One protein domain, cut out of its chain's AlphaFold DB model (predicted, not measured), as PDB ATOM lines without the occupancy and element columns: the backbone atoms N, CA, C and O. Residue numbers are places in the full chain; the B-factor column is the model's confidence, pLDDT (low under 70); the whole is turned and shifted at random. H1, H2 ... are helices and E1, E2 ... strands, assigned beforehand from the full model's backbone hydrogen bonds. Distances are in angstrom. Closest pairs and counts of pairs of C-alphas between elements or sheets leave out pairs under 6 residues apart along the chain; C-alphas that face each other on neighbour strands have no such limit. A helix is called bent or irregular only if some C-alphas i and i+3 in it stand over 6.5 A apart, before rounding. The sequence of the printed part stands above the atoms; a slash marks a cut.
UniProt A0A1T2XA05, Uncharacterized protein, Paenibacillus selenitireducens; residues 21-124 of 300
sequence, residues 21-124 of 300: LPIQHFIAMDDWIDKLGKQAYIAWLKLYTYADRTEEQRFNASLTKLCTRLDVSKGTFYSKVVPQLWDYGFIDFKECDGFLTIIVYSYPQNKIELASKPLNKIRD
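Overview. This is residues 21 to 124 of the 300 residues of an uncharacterized protein of Paenibacillus selenitireducens (UniProt A0A1T2XA05). Two helices, H2 and H4, cross at about a right angle in the core, and a two-stranded hairpin, E1 and E2, meets them at the end where E1 begins and E2 ends. H1 lies toward one end of the longest axis and the hairpin's turn toward the other, while H3 packs on H4. You will find 104 residues printed, with four named helices followed by two named strands; the sheet order is E1 - E2, antiparallel, and the class is mixed, helices and strands. The whole is compact, with a radius of gyration of the C-alphas of 13.1 A, and spans 36 by 28 by 25 A.

Along the chain. Find C-alpha 91 at (-18.970, -40.735, 7.046); there E1 begins, residues 91 to 96, 15.2 A long. E2 follows at residues 99 to 104, 15.7 A, and ends at C-alpha 104, (-18.906, -38.302, 11.113). Look back along the ATOM lines for H4, residues 74 to 87, 18.6 A; it is irregular, but only just, with C-alphas 79 and 82 at 6.8 A. H2, residues 38 to 50, is 18.7 A long, and H3, residues 63 to 70, is 10.3 A. H1, residues 27 to 36, is 12.4 A long and starts at C-alpha 27, (-26.615, -55.572, 15.121); it is irregular, with C-alphas 30 and 33 at 7.3 A.

Arrangement. Start at the hairpin of E1 and E2, antiparallel at 146 degrees: N 92 and O 103 are 3.0 A apart and N 101 and O 94 2.8 A, within hydrogen-bond range. From E1, the closest C-alphas to H4 are Ile 91 and Leu 85, 5.7 A; from E2 to H2 they are Val 104 and Tyr 48, 5.9 A. H4 is the hub, touching three helices. With residues 80 to 85 alone it touches H2, about perpendicular at 88 degrees, closest C-alphas Val 81 and Ala 40, 4.6 A. With residues 74 to 77 alone it touches H3, about perpendicular at 78 degrees, closest C-alphas Lys 74 and Cys 67, 6.1 A. H4 and H1 touch only at their ends, and only just, with 3 pairs of C-alphas within 8 A, the closest Gln 84 and Leu 36, 5.3 A. H1 and H3 are apart. Every O i to N i+4 pair is within hydrogen-bond range in H2 and H3, against 3 of 6 in H1 and 7 of 10 in H4.

Size, cuts and confidence. The C-alphas farthest apart are those of Asp 30 and Gly 98, 39.4 A. The printed part has no cut. The link from H2 to H3 is long, with 12 residues. Look in the B-factor column for pLDDT under 70 at residues 52 to 62 and 95 to 100; the mean of the printed part is 84.0.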
ATOM      1  N   LEU A  21     -20.569 -41.638  23.345       86.44
ATOM      2  CA  LEU A  21     -20.497 -42.357  22.071       86.44
ATOM      3  C   LEU A  21     -21.917 -42.644  21.536       86.44
ATOM      4  O   LEU A  21     -22.881 -42.596  22.309       86.44
ATOM      5  N   PRO A  22     -22.080 -42.957  20.236       86.50
ATOM      6  CA  PRO A  22     -23.365 -43.402  19.715       86.50
ATOM      7  C   PRO A  22     -23.800 -44.685  20.426       86.50
ATOM      8  O   PRO A  22     -22.967 -45.549  20.721       86.50
ATOM      9  N   ILE A  23     -25.098 -44.814  20.698       88.75
ATOM     10  CA  ILE A  23     -25.659 -46.020  21.314       88.75
ATOM     11  C   ILE A  23     -25.543 -47.166  20.305       88.75
ATOM     12  O   ILE A  23     -25.978 -47.035  19.163       88.75
ATOM     13  N   GLN A  24     -24.942 -48.275  20.732       91.44
ATOM     14  CA  GLN A  24     -24.763 -49.465  19.902       91.44
ATOM     15  C   GLN A  24     -25.869 -50.478  20.204       91.44
ATOM     16  O   GLN A  24     -26.150 -50.772  21.365       91.44
ATOM     17  N   HIS A  25     -26.471 -51.030  19.155       93.62
ATOM     18  CA  HIS A  25     -27.399 -52.159  19.237       93.62
ATOM     19  C   HIS A  25     -26.662 -53.466  18.894       93.62
ATOM     20  O   HIS A  25     -25.589 -53.417  18.295       93.62
ATOM     21  N   PHE A  26     -27.227 -54.636  19.227       96.75
ATOM     22  CA  PHE A  26     -26.572 -55.934  18.967       96.75
ATOM     23  C   PHE A  26     -26.169 -56.135  17.499       96.75
ATOM     24  O   PHE A  26     -25.083 -56.640  17.238       96.75
ATOM     25  N   ILE A  27     -26.934 -55.571  16.556       96.31
ATOM     26  CA  ILE A  27     -26.615 -55.572  15.121       96.31
ATOM     27  C   ILE A  27     -25.222 -55.007  14.777       96.31
ATOM     28  O   ILE A  27     -24.642 -55.367  13.755       96.31
ATOM     29  N   ALA A  28     -24.645 -54.158  15.636       94.56
ATOM     30  CA  ALA A  28     -23.279 -53.677  15.469       94.56
ATOM     31  C   ALA A  28     -22.242 -54.813  15.592       94.56
ATOM     32  O   ALA A  28     -21.237 -54.816  14.883       94.56
ATOM     33  N   MET A  29     -22.511 -55.786  16.467       95.81
ATOM     34  CA  MET A  29     -21.712 -57.000  16.651       95.81
ATOM     35  C   MET A  29     -22.124 -58.101  15.669       95.81
ATOM     36  O   MET A  29     -21.248 -58.762  15.125       95.81
ATOM     37  N   ASP A  30     -23.428 -58.259  15.419       96.69
ATOM     38  CA  ASP A  30     -23.977 -59.356  14.608       96.69
ATOM     39  C   ASP A  30     -23.822 -59.145  13.086       96.69
ATOM     40  O   ASP A  30     -23.973 -60.092  12.317       96.69
ATOM     41  N   ASP A  31     -23.576 -57.907  12.630       97.44
ATOM     42  CA  ASP A  31     -23.549 -57.557  11.200       97.44
ATOM     43  C   ASP A  31     -22.531 -56.457  10.847       97.44
ATOM     44  O   ASP A  31     -21.774 -56.589   9.881       97.44
ATOM     45  N   TRP A  32     -22.486 -55.352  11.608       96.75
ATOM     46  CA  TRP A  32     -21.716 -54.175  11.181       96.75
ATOM     47  C   TRP A  32     -20.203 -54.415  11.219       96.75
ATOM     48  O   TRP A  32     -19.499 -54.032  10.285       96.75
ATOM     49  N   ILE A  33     -19.689 -55.041  12.280       96.62
ATOM     50  CA  ILE A  33     -18.252 -55.321  12.434       96.62
ATOM     51  C   ILE A  33     -17.731 -56.284  11.363       96.62
ATOM     52  O   ILE A  33     -16.590 -56.116  10.924       96.62
ATOM     53  N   ASP A  34     -18.544 -57.238  10.911       95.88
ATOM     54  CA  ASP A  34     -18.146 -58.200   9.881       95.88
ATOM     55  C   ASP A  34     -18.118 -57.563   8.484       95.88
ATOM     56  O   ASP A  34     -17.211 -57.840   7.699       95.88
ATOM     57  N   LYS A  35     -19.043 -56.638   8.194       96.00
ATOM     58  CA  LYS A  35     -19.076 -55.890   6.924       96.00
ATOM     59  C   LYS A  35     -18.030 -54.780   6.839       96.00
ATOM     60  O   LYS A  35     -17.373 -54.651   5.812       96.00
ATOM     61  N   LEU A  36     -17.869 -53.987   7.900       95.31
ATOM     62  CA  LEU A  36     -16.905 -52.878   7.954       95.31
ATOM     63  C   LEU A  36     -15.473 -53.354   8.229       95.31
ATOM     64  O   LEU A  36     -14.500 -52.688   7.874       95.31
ATOM     65  N   GLY A  37     -15.336 -54.472   8.939       94.94
ATOM     66  CA  GLY A  37     -14.108 -54.859   9.614       94.94
ATOM     67  C   GLY A  37     -13.893 -54.090  10.926       94.94
ATOM     68  O   GLY A  37     -14.106 -52.879  11.034       94.94
ATOM     69  N   LYS A  38     -13.360 -54.800  11.930       94.12
ATOM     70  CA  LYS A  38     -13.042 -54.283  13.280       94.12
ATOM     71  C   LYS A  38     -12.295 -52.942  13.262       94.12
ATOM     72  O   LYS A  38     -12.586 -52.061  14.065       94.12
ATOM     73  N   GLN A  39     -11.346 -52.779  12.336       92.31
ATOM     74  CA  GLN A  39     -10.520 -51.575  12.221       92.31
ATOM     75  C   GLN A  39     -11.330 -50.340  11.803       92.31
ATOM     76  O   GLN A  39     -11.160 -49.283  12.406       92.31
ATOM     77  N   ALA A  40     -12.221 -50.461  10.812       94.50
ATOM     78  CA  ALA A  40     -13.058 -49.348  10.374       94.50
ATOM     79  C   ALA A  40     -14.101 -48.990  11.443       94.50
ATOM     80  O   ALA A  40     -14.251 -47.818  11.774       94.50
ATOM     81  N   TYR A  41     -14.740 -49.989  12.063       95.75
ATOM     82  CA  TYR A  41     -15.709 -49.773  13.144       95.75
ATOM     83  C   TYR A  41     -15.096 -49.051  14.362       95.75
ATOM     84  O   TYR A  41     -15.639 -48.053  14.838       95.75
ATOM     85  N   ILE A  42     -13.912 -49.476  14.829       94.31
ATOM     86  CA  ILE A  42     -13.186 -48.778  15.908       94.31
ATOM     87  C   ILE A  42     -12.758 -47.372  15.461       94.31
ATOM     88  O   ILE A  42     -12.840 -46.423  16.245       94.31
ATOM     89  N   ALA A  43     -12.320 -47.212  14.208       93.50
ATOM     90  CA  ALA A  43     -11.946 -45.907  13.676       93.50
ATOM     91  C   ALA A  43     -13.136 -44.938  13.616       93.50
ATOM     92  O   ALA A  43     -12.956 -43.774  13.962       93.50
ATOM     93  N   TRP A  44     -14.342 -45.402  13.267       93.62
ATOM     94  CA  TRP A  44     -15.573 -44.609  13.328       93.62
ATOM     95  C   TRP A  44     -15.874 -44.118  14.745       93.62
ATOM     96  O   TRP A  44     -16.070 -42.918  14.941       93.62
ATOM     97  N   LEU A  45     -15.826 -45.003  15.746       92.88
ATOM     98  CA  LEU A  45     -16.033 -44.611  17.144       92.88
ATOM     99  C   LEU A  45     -14.995 -43.574  17.600       92.88
ATOM    100  O   LEU A  45     -15.368 -42.551  18.173       92.88
ATOM    101  N   LYS A  46     -13.705 -43.775  17.286       91.06
ATOM    102  CA  LYS A  46     -12.646 -42.788  17.571       91.06
ATOM    103  C   LYS A  46     -12.912 -41.448  16.868       91.06
ATOM    104  O   LYS A  46     -12.918 -40.415  17.536       91.06
ATOM    105  N   LEU A  47     -13.182 -41.465  15.559       87.88
ATOM    106  CA  LEU A  47     -13.535 -40.297  14.737       87.88
ATOM    107  C   LEU A  47     -14.704 -39.513  15.350       87.88
ATOM    108  O   LEU A  47     -14.630 -38.290  15.468       87.88
ATOM    109  N   TYR A  48     -15.738 -40.213  15.821       86.00
ATOM    110  CA  TYR A  48     -16.906 -39.609  16.456       86.00
ATOM    111  C   TYR A  48     -16.552 -38.834  17.739       86.00
ATOM    112  O   TYR A  48     -17.173 -37.804  18.009       86.00
ATOM    113  N   THR A  49     -15.528 -39.266  18.495       84.19
ATOM    114  CA  THR A  49     -15.003 -38.521  19.663       84.19
ATOM    115  C   THR A  49     -14.123 -37.321  19.304       84.19
ATOM    116  O   THR A  49     -13.775 -36.539  20.195       84.19
ATOM    117  N   TYR A  50     -13.702 -37.185  18.044       77.75
ATOM    118  CA  TYR A  50     -12.840 -36.090  17.592       77.75
ATOM    119  C   TYR A  50     -13.581 -35.014  16.792       77.75
ATOM    120  O   TYR A  50     -13.035 -33.925  16.633       77.75
ATOM    121  N   ALA A  51     -14.785 -35.303  16.293       70.31
ATOM    122  CA  ALA A  51     -15.643 -34.313  15.654       70.31
ATOM    123  C   ALA A  51     -16.080 -33.245  16.674       70.31
ATOM    124  O   ALA A  51     -16.666 -33.569  17.711       70.31
ATOM    125  N   ASP A  52     -15.807 -31.976  16.379       64.25
ATOM    126  CA  ASP A  52     -16.221 -30.842  17.200       64.25
ATOM    127  C   ASP A  52     -17.725 -30.608  17.036       64.25
ATOM    128  O   ASP A  52     -18.205 -30.235  15.968       64.25
ATOM    129  N   ARG A  53     -18.493 -30.842  18.103       64.50
ATOM    130  CA  ARG A  53     -19.956 -30.685  18.099       64.50
ATOM    131  C   ARG A  53     -20.420 -29.284  18.500       64.50
ATOM    132  O   ARG A  53     -21.624 -29.076  18.613       64.50
ATOM    133  N   THR A  54     -19.502 -28.338  18.707       53.72
ATOM    134  CA  THR A  54     -19.842 -26.943  19.016       53.72
ATOM    135  C   THR A  54     -20.025 -26.083  17.765       53.72
ATOM    136  O   THR A  54     -20.871 -25.190  17.792       53.72
ATOM    137  N   GLU A  55     -19.330 -26.402  16.664       50.06
ATOM    138  CA  GLU A  55     -19.490 -25.770  15.346       50.06
ATOM    139  C   GLU A  55     -19.444 -26.825  14.213       50.06
ATOM    140  O   GLU A  55     -18.448 -27.516  14.014       50.06
ATOM    141  N   GLU A  56     -20.553 -26.976  13.475       49.47
ATOM    142  CA  GLU A  56     -20.707 -27.803  12.255       49.47
ATOM    143  C   GLU A  56     -20.148 -29.258  12.247       49.47
ATOM    144  O   GLU A  56     -19.941 -29.820  11.173       49.47
ATOM    145  N   GLN A  57     -19.965 -29.934  13.390       52.00
ATOM    146  CA  GLN A  57     -19.503 -31.344  13.446       52.00
ATOM    147  C   GLN A  57     -18.152 -31.591  12.739       52.00
ATOM    148  O   GLN A  57     -17.911 -32.677  12.204       52.00
ATOM    149  N   ARG A  58     -17.270 -30.583  12.715       56.28
ATOM    150  CA  ARG A  58     -16.035 -30.591  11.914       56.28
ATOM    151  C   ARG A  58     -14.880 -31.306  12.617       56.28
ATOM    152  O   ARG A  58     -14.765 -31.287  13.840       56.28
ATOM    153  N   PHE A  59     -13.970 -31.896  11.843       57.81
ATOM    154  CA  PHE A  59     -12.706 -32.436  12.351       57.81
ATOM    155  C   PHE A  59     -11.530 -31.534  11.943       57.81
ATOM    156  O   PHE A  59     -11.035 -31.604  10.821       57.81
ATOM    157  N   ASN A  60     -11.055 -30.709  12.879       55.22
ATOM    158  CA  ASN A  60      -9.982 -29.735  12.648       55.22
ATOM    159  C   ASN A  60      -8.591 -30.298  13.010       55.22
ATOM    160  O   ASN A  60      -7.931 -29.818  13.933       55.22
ATOM    161  N   ALA A  61      -8.120 -31.327  12.300       58.41
ATOM    162  CA  ALA A  61      -6.718 -31.753  12.377       58.41
ATOM    163  C   ALA A  61      -6.207 -32.327  11.048       58.41
ATOM    164  O   ALA A  61      -6.967 -32.857  10.242       58.41
ATOM    165  N   SER A  62      -4.891 -32.237  10.825       66.19
ATOM    166  CA  SER A  62      -4.264 -32.777   9.616       66.19
ATOM    167  C   SER A  62      -4.422 -34.298   9.532       66.19
ATOM    168  O   SER A  62      -4.406 -35.001  10.548       66.19
ATOM    169  N   LEU A  63      -4.516 -34.823   8.306       73.25
ATOM    170  CA  LEU A  63      -4.631 -36.260   8.033       73.25
ATOM    171  C   LEU A  63      -3.554 -37.080   8.761       73.25
ATOM    172  O   LEU A  63      -3.837 -38.162   9.267       73.25
ATOM    173  N   THR A  64      -2.326 -36.560   8.836       71.75
ATOM    174  CA  THR A  64      -1.217 -37.192   9.563       71.75
ATOM    175  C   THR A  64      -1.539 -37.342  11.053       71.75
ATOM    176  O   THR A  64      -1.483 -38.454  11.570       71.75
ATOM    177  N   LYS A  65      -1.989 -36.267  11.721       77.81
ATOM    178  CA  LYS A  65      -2.412 -36.299  13.135       77.81
ATOM    179  C   LYS A  65      -3.620 -37.226  13.351       77.81
ATOM    180  O   LYS A  65      -3.682 -37.909  14.372       77.81
ATOM    181  N   LEU A  66      -4.554 -37.292  12.396       81.69
ATOM    182  CA  LEU A  66      -5.682 -38.230  12.434       81.69
ATOM    183  C   LEU A  66      -5.218 -39.690  12.374       81.69
ATOM    184  O   LEU A  66      -5.581 -40.478  13.244       81.69
ATOM    185  N   CYS A  67      -4.399 -40.037  11.381       82.31
ATOM    186  CA  CYS A  67      -3.868 -41.386  11.189       82.31
ATOM    187  C   CYS A  67      -3.115 -41.874  12.438       82.31
ATOM    188  O   CYS A  67      -3.378 -42.976  12.918       82.31
ATOM    189  N   THR A  68      -2.283 -41.014  13.041       84.38
ATOM    190  CA  THR A  68      -1.589 -41.306  14.304       84.38
ATOM    191  C   THR A  68      -2.559 -41.572  15.462       84.38
ATOM    192  O   THR A  68      -2.398 -42.561  16.166       84.38
ATOM    193  N   ARG A  69      -3.609 -40.755  15.654       83.56
ATOM    194  CA  ARG A  69      -4.622 -40.976  16.716       83.56
ATOM    195  C   ARG A  69      -5.461 -42.242  16.498       83.56
ATOM    196  O   ARG A  69      -5.868 -42.918  17.449       83.56
ATOM    197  N   LEU A  70      -5.740 -42.566  15.239       87.00
ATOM    198  CA  LEU A  70      -6.457 -43.782  14.871       87.00
ATOM    199  C   LEU A  70      -5.605 -45.047  15.024       87.00
ATOM    200  O   LEU A  70      -6.201 -46.110  15.197       87.00
ATOM    201  N   ASP A  71      -4.277 -44.917  15.084       88.19
ATOM    202  CA  ASP A  71      -3.291 -46.004  15.013       88.19
ATOM    203  C   ASP A  71      -3.349 -46.754  13.669       88.19
ATOM    204  O   ASP A  71      -3.499 -47.973  13.580       88.19
ATOM    205  N   VAL A  72      -3.322 -45.983  12.573       86.50
ATOM    206  CA  VAL A  72      -3.343 -46.498  11.195       86.50
ATOM    207  C   VAL A  72      -2.366 -45.727  10.308       86.50
ATOM    208  O   VAL A  72      -2.136 -44.536  10.501       86.50
ATOM    209  N   SER A  73      -1.815 -46.371   9.277       83.62
ATOM    210  CA  SER A  73      -1.053 -45.658   8.241       83.62
ATOM    211  C   SER A  73      -1.990 -44.898   7.289       83.62
ATOM    212  O   SER A  73      -3.131 -45.316   7.083       83.62
ATOM    213  N   LYS A  74      -1.503 -43.828   6.631       79.06
ATOM    214  CA  LYS A  74      -2.268 -43.099   5.591       79.06
ATOM    215  C   LYS A  74      -2.807 -44.040   4.498       79.06
ATOM    216  O   LYS A  74      -3.952 -43.908   4.080       79.06
ATOM    217  N   GLY A  75      -2.003 -45.022   4.074       77.81
ATOM    218  CA  GLY A  75      -2.411 -46.028   3.087       77.81
ATOM    219  C   GLY A  75      -3.537 -46.933   3.593       77.81
ATOM    220  O   GLY A  75      -4.517 -47.147   2.883       77.81
ATOM    221  N   THR A  76      -3.454 -47.416   4.836       85.25
ATOM    222  CA  THR A  76      -4.520 -48.216   5.466       85.25
ATOM    223  C   THR A  76      -5.795 -47.399   5.681       85.25
ATOM    224  O   THR A  76      -6.891 -47.916   5.480       85.25
ATOM    225  N   PHE A  77      -5.673 -46.115   6.031       87.81
ATOM    226  CA  PHE A  77      -6.816 -45.220   6.187       87.81
ATOM    227  C   PHE A  77      -7.632 -45.118   4.887       87.81
ATOM    228  O   PHE A  77      -8.824 -45.419   4.896       87.81
ATOM    229  N   TYR A  78      -6.989 -44.807   3.757       83.62
ATOM    230  CA  TYR A  78      -7.685 -44.679   2.468       83.62
ATOM    231  C   TYR A  78      -8.088 -46.001   1.805       83.62
ATOM    232  O   TYR A  78      -9.036 -46.003   1.031       83.62
ATOM    233  N   SER A  79      -7.410 -47.119   2.089       83.06
ATOM    234  CA  SER A  79      -7.738 -48.421   1.474       83.06
ATOM    235  C   SER A  79      -8.695 -49.290   2.293       83.06
ATOM    236  O   SER A  79      -9.340 -50.167   1.724       83.06
ATOM    237  N   LYS A  80      -8.785 -49.089   3.617       86.69
ATOM    238  CA  LYS A  80      -9.568 -49.963   4.514       86.69
ATOM    239  C   LYS A  80     -10.522 -49.246   5.461       86.69
ATOM    240  O   LYS A  80     -11.502 -49.856   5.861       86.69
ATOM    241  N   VAL A  81     -10.256 -47.995   5.847       91.81
ATOM    242  CA  VAL A  81     -11.129 -47.264   6.787       91.81
ATOM    243  C   VAL A  81     -12.147 -46.423   6.028       91.81
ATOM    244  O   VAL A  81     -13.346 -46.634   6.176       91.81
ATOM    245  N   VAL A  82     -11.675 -45.501   5.186       90.38
ATOM    246  CA  VAL A  82     -12.533 -44.577   4.434       90.38
ATOM    247  C   VAL A  82     -13.538 -45.300   3.527       90.38
ATOM    248  O   VAL A  82     -14.715 -44.963   3.638       90.38
ATOM    249  N   PRO A  83     -13.157 -46.302   2.701       90.69
ATOM    250  CA  PRO A  83     -14.107 -46.956   1.801       90.69
ATOM    251  C   PRO A  83     -15.241 -47.620   2.578       90.69
ATOM    252  O   PRO A  83     -16.404 -47.352   2.322       90.69
ATOM    253  N   GLN A  84     -14.905 -48.388   3.618       94.44
ATOM    254  CA  GLN A  84     -15.889 -49.095   4.439       94.44
ATOM    255  C   GLN A  84     -16.844 -48.128   5.148       94.44
ATOM    256  O   GLN A  84     -18.060 -48.297   5.109       94.44
ATOM    257  N   LEU A  85     -16.320 -47.073   5.774       94.81
ATOM    258  CA  LEU A  85     -17.179 -46.116   6.467       94.81
ATOM    259  C   LEU A  85     -18.041 -45.290   5.507       94.81
ATOM    260  O   LEU A  85     -19.138 -44.885   5.891       94.81
ATOM    261  N   TRP A  86     -17.593 -45.037   4.279       92.81
ATOM    262  CA  TRP A  86     -18.355 -44.238   3.323       92.81
ATOM    263  C   TRP A  86     -19.386 -45.073   2.539       92.81
ATOM    264  O   TRP A  86     -20.552 -44.665   2.464       92.81
ATOM    265  N   ASP A  87     -19.013 -46.275   2.083       92.75
ATOM    266  CA  ASP A  87     -19.871 -47.252   1.384       92.75
ATOM    267  C   ASP A  87     -21.159 -47.570   2.155       92.75
ATOM    268  O   ASP A  87     -22.232 -47.730   1.570       92.75
ATOM    269  N   TYR A  88     -21.052 -47.648   3.485       95.94
ATOM    270  CA  TYR A  88     -22.161 -47.921   4.403       95.94
ATOM    271  C   TYR A  88     -22.711 -46.656   5.096       95.94
ATOM    272  O   TYR A  88     -23.633 -46.738   5.908       95.94
ATOM    273  N   GLY A  89     -22.193 -45.472   4.755       92.62
ATOM    274  CA  GLY A  89     -22.765 -44.181   5.149       92.62
ATOM    275  C   GLY A  89     -22.512 -43.729   6.590       92.62
ATOM    276  O   GLY A  89     -23.326 -42.984   7.123       92.62
ATOM    277  N   PHE A  90     -21.427 -44.148   7.235       93.06
ATOM    278  CA  PHE A  90     -20.996 -43.636   8.548       93.06
ATOM    279  C   PHE A  90     -20.246 -42.303   8.475       93.06
ATOM    280  O   PHE A  90     -20.220 -41.554   9.456       93.06
ATOM    281  N   ILE A  91     -19.636 -42.010   7.325       90.50
ATOM    282  CA  ILE A  91     -18.970 -40.735   7.046       90.50
ATOM    283  C   ILE A  91     -19.455 -40.124   5.733       90.50
ATOM    284  O   ILE A  91     -20.024 -40.810   4.878       90.50
ATOM    285  N   ASP A  92     -19.175 -38.835   5.586       86.81
ATOM    286  CA  ASP A  92     -19.304 -38.094   4.337       86.81
ATOM    287  C   ASP A  92     -18.219 -37.014   4.224       86.81
ATOM    288  O   ASP A  92     -17.470 -36.780   5.180       86.81
ATOM    289  N   PHE A  93     -18.139 -36.343   3.077       82.25
ATOM    290  CA  PHE A  93     -17.150 -35.298   2.818       82.25
ATOM    291  C   PHE A  93     -17.825 -33.980   2.429       82.25
ATOM    292  O   PHE A  93     -18.585 -33.916   1.468       82.25
ATOM    293  N   LYS A  94     -17.512 -32.897   3.150       75.75
ATOM    294  CA  LYS A  94     -17.998 -31.539   2.858       75.75
ATOM    295  C   LYS A  94     -16.816 -30.597   2.702       75.75
ATOM    296  O   LYS A  94     -15.876 -30.645   3.489       75.75
ATOM    297  N   GLU A  95     -16.874 -29.721   1.709       65.81
ATOM    298  CA  GLU A  95     -15.918 -28.625   1.606       65.81
ATOM    299  C   GLU A  95     -16.273 -27.528   2.621       65.81
ATOM    300  O   GLU A  95     -17.390 -27.004   2.643       65.81
ATOM    301  N   CYS A  96     -15.328 -27.213   3.500       58.44
ATOM    302  CA  CYS A  96     -15.429 -26.151   4.493       58.44
ATOM    303  C   CYS A  96     -14.159 -25.310   4.417       58.44
ATOM    304  O   CYS A  96     -13.059 -25.849   4.493       58.44
ATOM    305  N   ASP A  97     -14.315 -23.999   4.230       63.03
ATOM    306  CA  ASP A  97     -13.211 -23.030   4.183       63.03
ATOM    307  C   ASP A  97     -12.119 -23.373   3.140       63.03
ATOM    308  O   ASP A  97     -10.940 -23.089   3.335       63.03
ATOM    309  N   GLY A  98     -12.522 -24.004   2.025       54.91
ATOM    310  CA  GLY A  98     -11.635 -24.483   0.954       54.91
ATOM    311  C   GLY A  98     -10.975 -25.845   1.215       54.91
ATOM    312  O   GLY A  98     -10.072 -26.243   0.480       54.91
ATOM    313  N   PHE A  99     -11.390 -26.569   2.262       56.47
ATOM    314  CA  PHE A  99     -10.826 -27.863   2.647       56.47
ATOM    315  C   PHE A  99     -11.881 -28.970   2.708       56.47
ATOM    316  O   PHE A  99     -12.945 -28.827   3.313       56.47
ATOM    317  N   LEU A 100     -11.541 -30.129   2.139       63.53
ATOM    318  CA  LEU A 100     -12.350 -31.340   2.231       63.53
ATOM    319  C   LEU A 100     -12.333 -31.886   3.673       63.53
ATOM    320  O   LEU A 100     -11.340 -32.453   4.128       63.53
ATOM    321  N   THR A 101     -13.446 -31.719   4.383       74.31
ATOM    322  CA  THR A 101     -13.629 -32.099   5.789       74.31
ATOM    323  C   THR A 101     -14.479 -33.364   5.902       74.31
ATOM    324  O   THR A 101     -15.504 -33.488   5.232       74.31
ATOM    325  N   ILE A 102     -14.077 -34.293   6.775       81.88
ATOM    326  CA  ILE A 102     -14.842 -35.515   7.064       81.88
ATOM    327  C   ILE A 102     -15.961 -35.189   8.058       81.88
ATOM    328  O   ILE A 102     -15.686 -34.756   9.178       81.88
ATOM    329  N   ILE A 103     -17.207 -35.452   7.669       82.31
ATOM    330  CA  ILE A 103     -18.374 -35.461   8.556       82.31
ATOM    331  C   ILE A 103     -18.536 -36.879   9.115       82.31
ATOM    332  O   ILE A 103     -18.428 -37.852   8.371       82.31
ATOM    333  N   VAL A 104     -18.801 -37.005  10.420       87.62
ATOM    334  CA  VAL A 104     -18.906 -38.302  11.113       87.62
ATOM    335  C   VAL A 104     -20.271 -38.439  11.782       87.62
ATOM    336  O   VAL A 104     -20.569 -37.760  12.772       87.62
ATOM    337  N   TYR A 105     -21.092 -39.345  11.257       88.25
ATOM    338  CA  TYR A 105     -22.465 -39.547  11.709       88.25
ATOM    339  C   TYR A 105     -22.555 -40.476  12.927       88.25
ATOM    340  O   TYR A 105     -21.683 -41.315  13.161       88.25
ATOM    341  N   SER A 106     -23.626 -40.337  13.715       87.62
ATOM    342  CA  SER A 106     -23.916 -41.225  14.858       87.62
ATOM    343  C   SER A 106     -24.519 -42.565  14.445       87.62
ATOM    344  O   SER A 106     -24.450 -43.521  15.209       87.62
ATOM    345  N   TYR A 107     -25.092 -42.634  13.248       90.12
ATOM    346  CA  TYR A 107     -25.752 -43.802  12.669       90.12
ATOM    347  C   TYR A 107     -25.512 -43.801  11.151       90.12
ATOM    348  O   TYR A 107     -25.202 -42.733  10.605       90.12
ATOM    349  N   PRO A 108     -25.700 -44.930  10.442       91.94
ATOM    350  CA  PRO A 108     -25.687 -44.948   8.982       91.94
ATOM    351  C   PRO A 108     -26.584 -43.845   8.395       91.94
ATOM    352  O   PRO A 108     -27.718 -43.647   8.837       91.94
ATOM    353  N   GLN A 109     -26.066 -43.092   7.424       87.62
ATOM    354  CA  GLN A 109     -26.706 -41.936   6.775       87.62
ATOM    355  C   GLN A 109     -27.180 -40.832   7.744       87.62
ATOM    356  O   GLN A 109     -28.043 -40.032   7.384       87.62
ATOM    357  N   ASN A 110     -26.674 -40.804   8.982       88.94
ATOM    358  CA  ASN A 110     -27.195 -39.987  10.085       88.94
ATOM    359  C   ASN A 110     -28.667 -40.271  10.464       88.94
ATOM    360  O   ASN A 110     -29.323 -39.433  11.085       88.94
ATOM    361  N   LYS A 111     -29.207 -41.442  10.099       86.31
ATOM    362  CA  LYS A 111     -30.610 -41.816  10.321       86.31
ATOM    363  C   LYS A 111     -30.730 -42.794  11.489       86.31
ATOM    364  O   LYS A 111     -30.301 -43.941  11.399       86.31
ATOM    365  N   ILE A 112     -31.373 -42.363  12.577       89.44
ATOM    366  CA  ILE A 112     -31.559 -43.191  13.786       89.44
ATOM    367  C   ILE A 112     -32.336 -44.491  13.518       89.44
ATOM    368  O   ILE A 112     -32.074 -45.513  14.139       89.44
ATOM    369  N   GLU A 113     -33.223 -44.502  12.522       92.25
ATOM    370  CA  GLU A 113     -33.963 -45.693  12.078       92.25
ATOM    371  C   GLU A 113     -33.085 -46.797  11.456       92.25
ATOM    372  O   GLU A 113     -33.595 -47.882  11.165       92.25
ATOM    373  N   LEU A 114     -31.803 -46.513  11.194       91.50
ATOM    374  CA  LEU A 114     -30.805 -47.471  10.716       91.50
ATOM    375  C   LEU A 114     -29.897 -47.985  11.847       91.50
ATOM    376  O   LEU A 114     -29.169 -48.945  11.629       91.50
ATOM    377  N   ALA A 115     -29.974 -47.414  13.058       91.56
ATOM    378  CA  ALA A 115     -29.142 -47.790  14.209       91.56
ATOM    379  C   ALA A 115     -29.291 -49.263  14.637       91.56
ATOM    380  O   ALA A 115     -28.374 -49.847  15.208       91.56
ATOM    381  N   SER A 116     -30.452 -49.859  14.364       94.19
ATOM    382  CA  SER A 116     -30.822 -51.229  14.733       94.19
ATOM    383  C   SER A 116     -31.010 -52.161  13.527       94.19
ATOM    384  O   SER A 116     -31.565 -53.248  13.679       94.19
ATOM    385  N   LYS A 117     -30.564 -51.758  12.327       95.12
ATOM    386  CA  LYS A 117     -30.729 -52.526  11.080       95.12
ATOM    387  C   LYS A 117     -29.389 -53.033  10.523       95.12
ATOM    388  O   LYS A 117     -28.362 -52.396  10.764       95.12
ATOM    389  N   PRO A 118     -29.384 -54.150   9.765       97.00
ATOM    390  CA  PRO A 118     -28.203 -54.596   9.029       97.00
ATOM    391  C   PRO A 118     -27.702 -53.513   8.067       97.00
ATOM    392  O   PRO A 118     -28.503 -52.776   7.482       97.00
ATOM    393  N   LEU A 119     -26.389 -53.440   7.861       96.38
ATOM    394  CA  LEU A 119     -25.803 -52.518   6.893       96.38
ATOM    395  C   LEU A 119     -26.088 -52.974   5.466       96.38
ATOM    396  O   LEU A 119     -25.808 -54.114   5.093       96.38
ATOM    397  N   ASN A 120     -26.554 -52.043   4.644       92.31
ATOM    398  CA  ASN A 120     -26.617 -52.200   3.197       92.31
ATOM    399  C   ASN A 120     -25.590 -51.250   2.584       92.31
ATOM    400  O   ASN A 120     -25.537 -50.085   2.982       92.31
ATOM    401  N   LYS A 121     -24.773 -51.736   1.644       93.31
ATOM    402  CA  LYS A 121     -23.858 -50.881   0.882       93.31
ATOM    403  C   LYS A 121     -24.712 -49.958   0.010       93.31
ATOM    404  O   LYS A 121     -25.539 -50.441  -0.758       93.31
ATOM    405  N   ILE A 122     -24.564 -48.649   0.201       90.19
ATOM    406  CA  ILE A 122     -25.376 -47.604  -0.449       90.19
ATOM    407  C   ILE A 122     -24.613 -46.814  -1.507       90.19
ATOM    408  O   ILE A 122     -25.239 -46.126  -2.307       90.19
ATOM    409  N   ARG A 123     -23.284 -46.881  -1.455       89.12
ATOM    410  CA  ARG A 123     -22.320 -46.197  -2.319       89.12
ATOM    411  C   ARG A 123     -21.138 -47.129  -2.543       89.12
ATOM    412  O   ARG A 123     -20.884 -47.973  -1.686       89.12
ATOM    413  N   ASP A 124     -20.422 -46.987  -3.648       86.56
ATOM    414  CA  ASP A 124     -19.182 -47.710  -3.928       86.56
ATOM    415  C   ASP A 124     -17.992 -46.761  -4.107       86.56
ATOM    416  O   ASP A 124     -17.755 -46.237  -5.192       86.56
TER     417      ASP A 124